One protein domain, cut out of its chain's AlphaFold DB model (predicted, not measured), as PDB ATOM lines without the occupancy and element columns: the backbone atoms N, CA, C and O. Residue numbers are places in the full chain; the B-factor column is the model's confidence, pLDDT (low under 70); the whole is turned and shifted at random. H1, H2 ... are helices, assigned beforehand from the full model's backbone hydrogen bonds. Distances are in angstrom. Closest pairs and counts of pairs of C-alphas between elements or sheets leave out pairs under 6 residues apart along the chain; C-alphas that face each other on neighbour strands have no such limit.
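AT A GLANCE: This is residues 2 to 71 of the 981 residues of the protein "NFX1-type zinc finger-containing protein 1" of Fusarium oxysporum f. sp. cubense (strain race 1) (UniProt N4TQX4). What shape does the printed part make? It is one long helix, H3, with a small head at its first end: H1 and H2 pack on either side of that end, and the link of residues 9 to 19 wraps round it. Residues 44 to 71 of H3 stick out from the head as a straight arm, which makes the length. What is it built of? The printed part has 70 residues, is all helix, and has H1, H2 and H3 in that order with no named strand. How large is it? It is extended, with a radius of gyration of the C-alphas of 19.4 A and spans of 62 by 23 by 19 A.

IN THESE COORDINATES: Where do the short helices lie? H1 is residues 2 to 8, 10.0 A from first to last C-alpha, and begins at C-alpha 2 (199.931, 62.653, 197.702). H2 is residues 20 to 23, 5.0 A long. Where does the long one run? H3 is residues 33 to 71, 55.9 A long, from C-alpha 33 (187.665, 66.376, 204.639) to C-alpha 71 (210.463, 105.995, 172.528).

HOW THE PARTS SIT: How does H1 stand to H3? They touch, through residues 33 to 37 of H3 alone, with the closest C-alphas, those of Leu 7 and Arg 36, 5.9 A apart. They run opposite ways at a steep tilt of 56 degrees. Where is H2? It touches H3 through residues 35 to 39 of H3 alone; the closest C-alphas, those of Leu 20 and Leu 39, are 6.9 A apart. H1 and H2 are apart. What do the backbones show? Every O i to N i+4 pair is within hydrogen-bond range in H1, and 34 of 35 in H3; H2 is too short for such a pair.

THE WHOLE: How far does it reach? The C-alphas of Lys 13 and Glu 71, the two farthest apart, are 62.6 A from each other. Without residues 44 to 71, which stand free, the body spans 24 by 23 by 17 A. Are there cuts or long links? The printed part has no cut; the link from H1 to H2 is long, at 11 residues. Where is confidence low? Residues 13 to 15 have a pLDDT under 70, against a mean of 85.2 for the printed part.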
ATOM      1  N   VAL A   2     199.988  62.692 196.216       79.69
ATOM      2  CA  VAL A   2     199.931  62.653 197.702       79.69
ATOM      3  C   VAL A   2     198.919  63.657 198.273       79.69
ATOM      4  O   VAL A   2     198.096  63.281 199.103       79.69
ATOM      5  N   ILE A   3     198.930  64.900 197.785       80.06
ATOM      6  CA  ILE A   3     197.984  65.947 198.209       80.06
ATOM      7  C   ILE A   3     196.553  65.588 197.797       80.06
ATOM      8  O   ILE A   3     195.654  65.688 198.619       80.06
ATOM      9  N   ASP A   4     196.343  65.086 196.579       80.81
ATOM     10  CA  ASP A   4     195.009  64.678 196.109       80.81
ATOM     11  C   ASP A   4     194.430  63.547 196.968       80.81
ATOM     12  O   ASP A   4     193.275  63.603 197.384       80.81
ATOM     13  N   ARG A   5     195.261  62.558 197.328       82.25
ATOM     14  CA  ARG A   5     194.882  61.474 198.246       82.25
ATOM     15  C   ARG A   5     194.612  61.997 199.661       82.25
ATOM     16  O   ARG A   5     193.708  61.514 200.339       82.25
ATOM     17  N   TRP A   6     195.368  62.991 200.120       84.62
ATOM     18  CA  TRP A   6     195.143  63.640 201.413       84.62
ATOM     19  C   TRP A   6     193.847  64.469 201.431       84.62
ATOM     20  O   TRP A   6     193.102  64.406 202.406       84.62
ATOM     21  N   LEU A   7     193.530  65.166 200.339       82.25
ATOM     22  CA  LEU A   7     192.300  65.942 200.161       82.25
ATOM     23  C   LEU A   7     191.053  65.070 200.016       82.25
ATOM     24  O   LEU A   7     189.978  65.497 200.418       82.25
ATOM     25  N   GLN A   8     191.181  63.872 199.447       79.81
ATOM     26  CA  GLN A   8     190.089  62.900 199.310       79.81
ATOM     27  C   GLN A   8     189.911  62.014 200.553       79.81
ATOM     28  O   GLN A   8     188.933  61.281 200.648       79.81
ATOM     29  N   SER A   9     190.837  62.075 201.515       74.31
ATOM     30  CA  SER A   9     190.758  61.334 202.779       74.31
ATOM     31  C   SER A   9     190.317  62.230 203.944       74.31
ATOM     32  O   SER A   9     190.281  63.455 203.843       74.31
ATOM     33  N   GLY A  10     189.953  61.609 205.071       73.62
ATOM     34  CA  GLY A  10     189.393  62.285 206.247       73.62
ATOM     35  C   GLY A  10     187.892  62.027 206.407       73.62
ATOM     36  O   GLY A  10     187.187  61.724 205.451       73.62
ATOM     37  N   GLN A  11     187.390  62.108 207.640       71.81
ATOM     38  CA  GLN A  11     185.986  61.801 207.932       71.81
ATOM     39  C   GLN A  11     185.048  62.858 207.320       71.81
ATOM     40  O   GLN A  11     185.227  64.059 207.544       71.81
ATOM     41  N   HIS A  12     184.021  62.414 206.589       72.62
ATOM     42  CA  HIS A  12     182.945  63.258 206.049       72.62
ATOM     43  C   HIS A  12     181.858  63.498 207.108       72.62
ATOM     44  O   HIS A  12     180.729  63.030 206.986       72.62
ATOM     45  N   LYS A  13     182.207  64.201 208.189       68.62
ATOM     46  CA  LYS A  13     181.244  64.612 209.224       68.62
ATOM     47  C   LYS A  13     180.619  65.966 208.873       68.62
ATOM     48  O   LYS A  13     181.301  66.854 208.365       68.62
ATOM     49  N   ALA A  14     179.332  66.139 209.181       61.06
ATOM     50  CA  ALA A  14     178.575  67.381 208.973       61.06
ATOM     51  C   ALA A  14     178.817  68.440 210.072       61.06
ATOM     52  O   ALA A  14     177.957  69.270 210.345       61.06
ATOM     53  N   THR A  15     179.974  68.407 210.732       68.31
ATOM     54  CA  THR A  15     180.363  69.388 211.750       68.31
ATOM     55  C   THR A  15     180.931  70.642 211.087       68.31
ATOM     56  O   THR A  15     181.605  70.548 210.056       68.31
ATOM     57  N   ASN A  16     180.681  71.817 211.672       75.12
ATOM     58  CA  ASN A  16     181.290  73.057 211.190       75.12
ATOM     59  C   ASN A  16     182.825  72.966 211.292       75.12
ATOM     60  O   ASN A  16     183.329  72.489 212.312       75.12
ATOM     61  N   PRO A  17     183.570  73.374 210.248       79.06
ATOM     62  CA  PRO A  17     185.027  73.336 210.273       79.06
ATOM     63  C   PRO A  17     185.563  74.303 211.332       79.06
ATOM     64  O   PRO A  17     185.005  75.387 211.521       79.06
ATOM     65  N   ARG A  18     186.656  73.925 212.006       83.94
ATOM     66  CA  ARG A  18     187.353  74.846 212.916       83.94
ATOM     67  C   ARG A  18     187.863  76.085 212.155       83.94
ATOM     68  O   ARG A  18     188.143  75.985 210.956       83.94
ATOM     69  N   PRO A  19     188.011  77.241 212.828       82.31
ATOM     70  CA  PRO A  19     188.613  78.431 212.229       82.31
ATOM     71  C   PRO A  19     190.029  78.160 211.703       82.31
ATOM     72  O   PRO A  19     190.765  77.365 212.287       82.31
ATOM     73  N   LEU A  20     190.419  78.856 210.628       80.38
ATOM     74  CA  LEU A  20     191.710  78.691 209.936       80.38
ATOM     75  C   LEU A  20     192.922  78.724 210.877       80.38
ATOM     76  O   LEU A  20     193.782  77.858 210.778       80.38
ATOM     77  N   GLU A  21     192.929  79.643 211.841       80.38
ATOM     78  CA  GLU A  21     194.007  79.820 212.829       80.38
ATOM     79  C   GLU A  21     194.265  78.556 213.667       80.38
ATOM     80  O   GLU A  21     195.399  78.237 214.005       80.38
ATOM     81  N   HIS A  22     193.218  77.782 213.959       79.62
ATOM     82  CA  HIS A  22     193.338  76.531 214.709       79.62
ATOM     83  C   HIS A  22     193.719  75.349 213.807       79.62
ATOM     84  O   HIS A  22     194.243  74.344 214.290       79.62
ATOM     85  N   LEU A  23     193.438  75.444 212.502       82.00
ATOM     86  CA  LEU A  23     193.760  74.410 211.518       82.00
ATOM     87  C   LEU A  23     195.241  74.416 211.130       82.00
ATOM     88  O   LEU A  23     195.768  73.358 210.794       82.00
ATOM     89  N   GLU A  24     195.912  75.564 211.215       77.31
ATOM     90  CA  GLU A  24     197.350  75.688 210.939       77.31
ATOM     91  C   GLU A  24     198.220  74.916 211.943       77.31
ATOM     92  O   GLU A  24     199.260  74.378 211.568       77.31
ATOM     93  N   CYS A  25     197.770  74.793 213.197       78.81
ATOM     94  CA  CYS A  25     198.476  74.071 214.262       78.81
ATOM     95  C   CYS A  25     197.914  72.664 214.543       78.81
ATOM     96  O   CYS A  25     198.393  71.970 215.441       78.81
ATOM     97  N   ALA A  26     196.885  72.224 213.810       79.69
ATOM     98  CA  ALA A  26     196.246  70.930 214.031       79.69
ATOM     99  C   ALA A  26     197.029  69.775 213.383       79.69
ATOM    100  O   ALA A  26     197.576  69.891 212.287       79.69
ATOM    101  N   GLN A  27     197.018  68.601 214.019       79.38
ATOM    102  CA  GLN A  27     197.614  67.400 213.428       79.38
ATOM    103  C   GLN A  27     196.883  67.008 212.134       79.38
ATOM    104  O   GLN A  27     195.667  66.798 212.147       79.38
ATOM    105  N   LEU A  28     197.624  66.824 211.036       76.62
ATOM    106  CA  LEU A  28     197.089  66.565 209.684       76.62
ATOM    107  C   LEU A  28     196.128  65.361 209.612       76.62
ATOM    108  O   LEU A  28     195.193  65.354 208.808       76.62
ATOM    109  N   ASN A  29     196.322  64.358 210.474       78.50
ATOM    110  CA  ASN A  29     195.483  63.157 210.537       78.50
ATOM    111  C   ASN A  29     194.128  63.397 211.228       78.50
ATOM    112  O   ASN A  29     193.180  62.663 210.969       78.50
ATOM    113  N   SER A  30     194.026  64.443 212.053       79.56
ATOM    114  CA  SER A  30     192.819  64.808 212.811       79.56
ATOM    115  C   SER A  30     191.838  65.693 212.030       79.56
ATOM    116  O   SER A  30     190.751  65.995 212.516       79.56
ATOM    117  N   LEU A  31     192.227  66.141 210.831       83.81
ATOM    118  CA  LEU A  31     191.441  67.058 210.011       83.81
ATOM    119  C   LEU A  31     190.339  66.327 209.241       83.81
ATOM    120  O   LEU A  31     190.604  65.335 208.550       83.81
ATOM    121  N   THR A  32     189.120  66.861 209.304       84.75
ATOM    122  CA  THR A  32     188.002  66.416 208.458       84.75
ATOM    123  C   THR A  32     188.245  66.769 206.990       84.75
ATOM    124  O   THR A  32     189.035  67.659 206.670       84.75
ATOM    125  N   ASN A  33     187.528  66.113 206.074       84.94
ATOM    126  CA  ASN A  33     187.665  66.376 204.639       84.94
ATOM    127  C   ASN A  33     187.457  67.870 204.289       84.94
ATOM    128  O   ASN A  33     188.256  68.468 203.567       84.94
ATOM    129  N   ARG A  34     186.431  68.501 204.881       81.31
ATOM    130  CA  ARG A  34     186.128  69.929 204.683       81.31
ATOM    131  C   ARG A  34     187.250  70.842 205.183       81.31
ATOM    132  O   ARG A  34     187.590  71.801 204.494       81.31
ATOM    133  N   GLU A  35     187.847  70.535 206.334       85.69
ATOM    134  CA  GLU A  35     188.965  71.304 206.898       85.69
ATOM    135  C   GLU A  35     190.228  71.199 206.031       85.69
ATOM    136  O   GLU A  35     190.893  72.206 205.802       85.69
ATOM    137  N   ARG A  36     190.524  70.015 205.475       87.56
ATOM    138  CA  ARG A  36     191.669  69.813 204.566       87.56
ATOM    139  C   ARG A  36     191.531  70.617 203.275       87.56
ATOM    140  O   ARG A  36     192.484  71.268 202.855       87.56
ATOM    141  N   VAL A  37     190.342  70.616 202.666       86.44
ATOM    142  CA  VAL A  37     190.050  71.424 201.466       86.44
ATOM    143  C   VAL A  37     190.172  72.917 201.767       86.44
ATOM    144  O   VAL A  37     190.713  73.666 200.952       86.44
ATOM    145  N   LEU A  38     189.687  73.355 202.930       86.88
ATOM    146  CA  LEU A  38     189.741  74.750 203.357       86.88
ATOM    147  C   LEU A  38     191.194  75.205 203.583       86.88
ATOM    148  O   LEU A  38     191.600  76.229 203.031       86.88
ATOM    149  N   LEU A  39     191.996  74.406 204.292       87.00
ATOM    150  CA  LEU A  39     193.412  74.677 204.552       87.00
ATOM    151  C   LEU A  39     194.256  74.653 203.266       87.00
ATOM    152  O   LEU A  39     195.047  75.560 203.023       87.00
ATOM    153  N   HIS A  40     194.025  73.685 202.375       87.88
ATOM    154  CA  HIS A  40     194.689  73.634 201.070       87.88
ATOM    155  C   HIS A  40     194.343  74.842 200.193       87.88
ATOM    156  O   HIS A  40     195.232  75.434 199.585       87.88
ATOM    157  N   ARG A  41     193.067  75.253 200.144       87.81
ATOM    158  CA  ARG A  41     192.670  76.481 199.433       87.81
ATOM    159  C   ARG A  41     193.360  77.709 200.014       87.81
ATOM    160  O   ARG A  41     193.766  78.570 199.239       87.81
ATOM    161  N   HIS A  42     193.506  77.780 201.336       88.25
ATOM    162  CA  HIS A  42     194.244  78.853 201.990       88.25
ATOM    163  C   HIS A  42     195.723  78.849 201.577       88.25
ATOM    164  O   HIS A  42     196.202  79.862 201.085       88.25
ATOM    165  N   TRP A  43     196.425  77.713 201.650       88.62
ATOM    166  CA  TRP A  43     197.827  77.616 201.219       88.62
ATOM    167  C   TRP A  43     198.029  77.956 199.742       88.62
ATOM    168  O   TRP A  43     198.909  78.749 199.409       88.62
ATOM    169  N   VAL A  44     197.189  77.410 198.854       89.31
ATOM    170  CA  VAL A  44     197.230  77.723 197.419       89.31
ATOM    171  C   VAL A  44     197.002  79.213 197.195       89.31
ATOM    172  O   VAL A  44     197.736  79.820 196.420       89.31
ATOM    173  N   LYS A  45     196.030  79.820 197.885       89.44
ATOM    174  CA  LYS A  45     195.776  81.262 197.809       89.44
ATOM    175  C   LYS A  45     196.988  82.065 198.294       89.44
ATOM    176  O   LYS A  45     197.448  82.932 197.565       89.44
ATOM    177  N   THR A  46     197.564  81.737 199.445       88.25
ATOM    178  CA  THR A  46     198.715  82.453 200.022       88.25
ATOM    179  C   THR A  46     199.960  82.381 199.132       88.25
ATOM    180  O   THR A  46     200.662  83.380 198.973       88.25
ATOM    181  N   ILE A  47     200.226  81.230 198.506       89.31
ATOM    182  CA  ILE A  47     201.336  81.072 197.552       89.31
ATOM    183  C   ILE A  47     201.039  81.837 196.258       89.31
ATOM    184  O   ILE A  47     201.870  82.611 195.781       89.31
ATOM    185  N   ARG A  48     199.844  81.644 195.692       92.50
ATOM    186  CA  ARG A  48     199.446  82.237 194.413       92.50
ATOM    187  C   ARG A  48     199.372  83.758 194.484       92.50
ATOM    188  O   ARG A  48     199.866  84.410 193.574       92.50
ATOM    189  N   ASP A  49     198.790  84.323 195.536       91.88
ATOM    190  CA  ASP A  49     198.586  85.768 195.654       91.88
ATOM    191  C   ASP A  49     199.942  86.501 195.725       91.88
ATOM    192  O   ASP A  49     200.115  87.531 195.078       91.88
ATOM    193  N   ARG A  50     200.954  85.915 196.390       90.25
ATOM    194  CA  ARG A  50     202.339  86.430 196.363       90.25
ATOM    195  C   ARG A  50     202.934  86.425 194.950       90.25
ATOM    196  O   ARG A  50     203.510  87.426 194.529       90.25
ATOM    197  N   ILE A  51     202.763  85.326 194.211       92.56
ATOM    198  CA  ILE A  51     203.255  85.201 192.829       92.56
ATOM    199  C   ILE A  51     202.525  86.178 191.898       92.56
ATOM    200  O   ILE A  51     203.171  86.807 191.067       92.56
ATOM    201  N   ILE A  52     201.207  86.355 192.046       93.25
ATOM    202  CA  ILE A  52     200.412  87.299 191.242       93.25
ATOM    203  C   ILE A  52     200.912  88.729 191.441       93.25
ATOM    204  O   ILE A  52     201.103  89.437 190.457       93.25
ATOM    205  N   VAL A  53     201.163  89.150 192.684       94.00
ATOM    206  CA  VAL A  53     201.694  90.493 192.971       94.00
ATOM    207  C   VAL A  53     203.074  90.681 192.336       94.00
ATOM    208  O   VAL A  53     203.329  91.706 191.704       94.00
ATOM    209  N   GLN A  54     203.952  89.679 192.442       94.06
ATOM    210  CA  GLN A  54     205.270  89.727 191.812       94.06
ATOM    211  C   GLN A  54     205.179  89.767 190.279       94.06
ATOM    212  O   GLN A  54     205.878  90.553 189.645       94.06
ATOM    213  N   LEU A  55     204.297  88.966 189.679       94.56
ATOM    214  CA  LEU A  55     204.086  88.915 188.233       94.56
ATOM    215  C   LEU A  55     203.461  90.209 187.702       94.56
ATOM    216  O   LEU A  55     203.874  90.691 186.651       94.56
ATOM    217  N   ALA A  56     202.522  90.809 188.436       94.31
ATOM    218  CA  ALA A  56     201.943  92.105 188.095       94.31
ATOM    219  C   ALA A  56     203.012  93.207 188.081       94.31
ATOM    220  O   ALA A  56     203.080  93.975 187.122       94.31
ATOM    221  N   ARG A  57     203.894  93.230 189.090       95.50
ATOM    222  CA  ARG A  57     205.023  94.168 189.147       95.50
ATOM    223  C   ARG A  57     206.004  93.950 187.995       95.50
ATOM    224  O   ARG A  57     206.312  94.898 187.286       95.50
ATOM    225  N   LEU A  58     206.431  92.709 187.756       95.31
ATOM    226  CA  LEU A  58     207.337  92.383 186.648       95.31
ATOM    227  C   LEU A  58     206.734  92.732 185.282       95.31
ATOM    228  O   LEU A  58     207.445  93.216 184.410       95.31
ATOM    229  N   ASN A  59     205.429  92.522 185.091       95.00
ATOM    230  CA  ASN A  59     204.737  92.912 183.866       95.00
ATOM    231  C   ASN A  59     204.686  94.443 183.715       95.00
ATOM    232  O   ASN A  59     204.893  94.965 182.623       95.00
ATOM    233  N   GLN A  60     204.466  95.187 184.803       96.25
ATOM    234  CA  GLN A  60     204.520  96.650 184.784       96.25
ATOM    235  C   GLN A  60     205.926  97.166 184.440       96.25
ATOM    236  O   GLN A  60     206.050  98.039 183.581       96.25
ATOM    237  N   ASP A  61     206.968  96.592 185.043       95.38
ATOM    238  CA  ASP A  61     208.368  96.934 184.765       95.38
ATOM    239  C   ASP A  61     208.739  96.598 183.308       95.38
ATOM    240  O   ASP A  61     209.331  97.419 182.606       95.38
ATOM    241  N   TYR A  62     208.319  95.428 182.815       95.38
ATOM    242  CA  TYR A  62     208.494  95.008 181.422       95.38
ATOM    243  C   TYR A  62     207.810  95.964 180.439       95.38
ATOM    244  O   TYR A  62     208.445  96.428 179.492       95.38
ATOM    245  N   ASN A  63     206.544  96.319 180.679       94.38
ATOM    246  CA  ASN A  63     205.815  97.267 179.833       94.38
ATOM    247  C   ASN A  63     206.443  98.668 179.878       94.38
ATOM    248  O   ASN A  63     206.514  99.346 178.853       94.38
ATOM    249  N   GLY A  64     206.953  99.090 181.041       95.75
ATOM    250  CA  GLY A  64     207.706 100.336 181.186       95.75
ATOM    251  C   GLY A  64     209.000 100.337 180.367       95.75
ATOM    252  O   GLY A  64     209.268 101.294 179.638       95.75
ATOM    253  N   ALA A  65     209.768  99.247 180.428       93.88
ATOM    254  CA  ALA A  65     210.993  99.080 179.651       93.88
ATOM    255  C   ALA A  65     210.722  99.014 178.138       93.88
ATOM    256  O   ALA A  65     211.454  99.631 177.362       93.88
ATOM    257  N   ILE A  66     209.656  98.325 177.708       94.12
ATOM    258  CA  ILE A  66     209.220  98.313 176.302       94.12
ATOM    259  C   ILE A  66     208.910  99.721 175.821       94.12
ATOM    260  O   ILE A  66     209.435 100.117 174.782       94.12
ATOM    261  N   ARG A  67     208.112 100.484 176.577       90.38
ATOM    262  CA  ARG A  67     207.733 101.848 176.198       90.38
ATOM    263  C   ARG A  67     208.961 102.745 176.039       90.38
ATOM    264  O   ARG A  67     209.098 103.405 175.018       90.38
ATOM    265  N   CYS A  68     209.892 102.696 176.994       91.88
ATOM    266  CA  CYS A  68     211.150 103.446 176.919       91.88
ATOM    267  C   CYS A  68     211.977 103.057 175.678       91.88
ATOM    268  O   CYS A  68     212.478 103.915 174.952       91.88
ATOM    269  N   ARG A  69     212.074 101.755 175.373       91.19
ATOM    270  CA  ARG A  69     212.769 101.276 174.169       91.19
ATOM    271  C   ARG A  69     212.106 101.771 172.880       91.19
ATOM    272  O   ARG A  69     212.811 102.116 171.936       91.19
ATOM    273  N   GLU A  70     210.777 101.767 172.819       84.25
ATOM    274  CA  GLU A  70     210.017 102.259 171.664       84.25
ATOM    275  C   GLU A  70     210.172 103.771 171.474       84.25
ATOM    276  O   GLU A  70     210.349 104.210 170.340       84.25
ATOM    277  N   GLU A  71     210.193 104.552 172.558       85.00
ATOM    278  CA  GLU A  71     210.463 105.995 172.528       85.00
ATOM    279  C   GLU A  71     211.861 106.295 171.969       85.00
ATOM    280  O   GLU A  71     211.986 107.044 171.000       85.00
TER     281      GLU A  71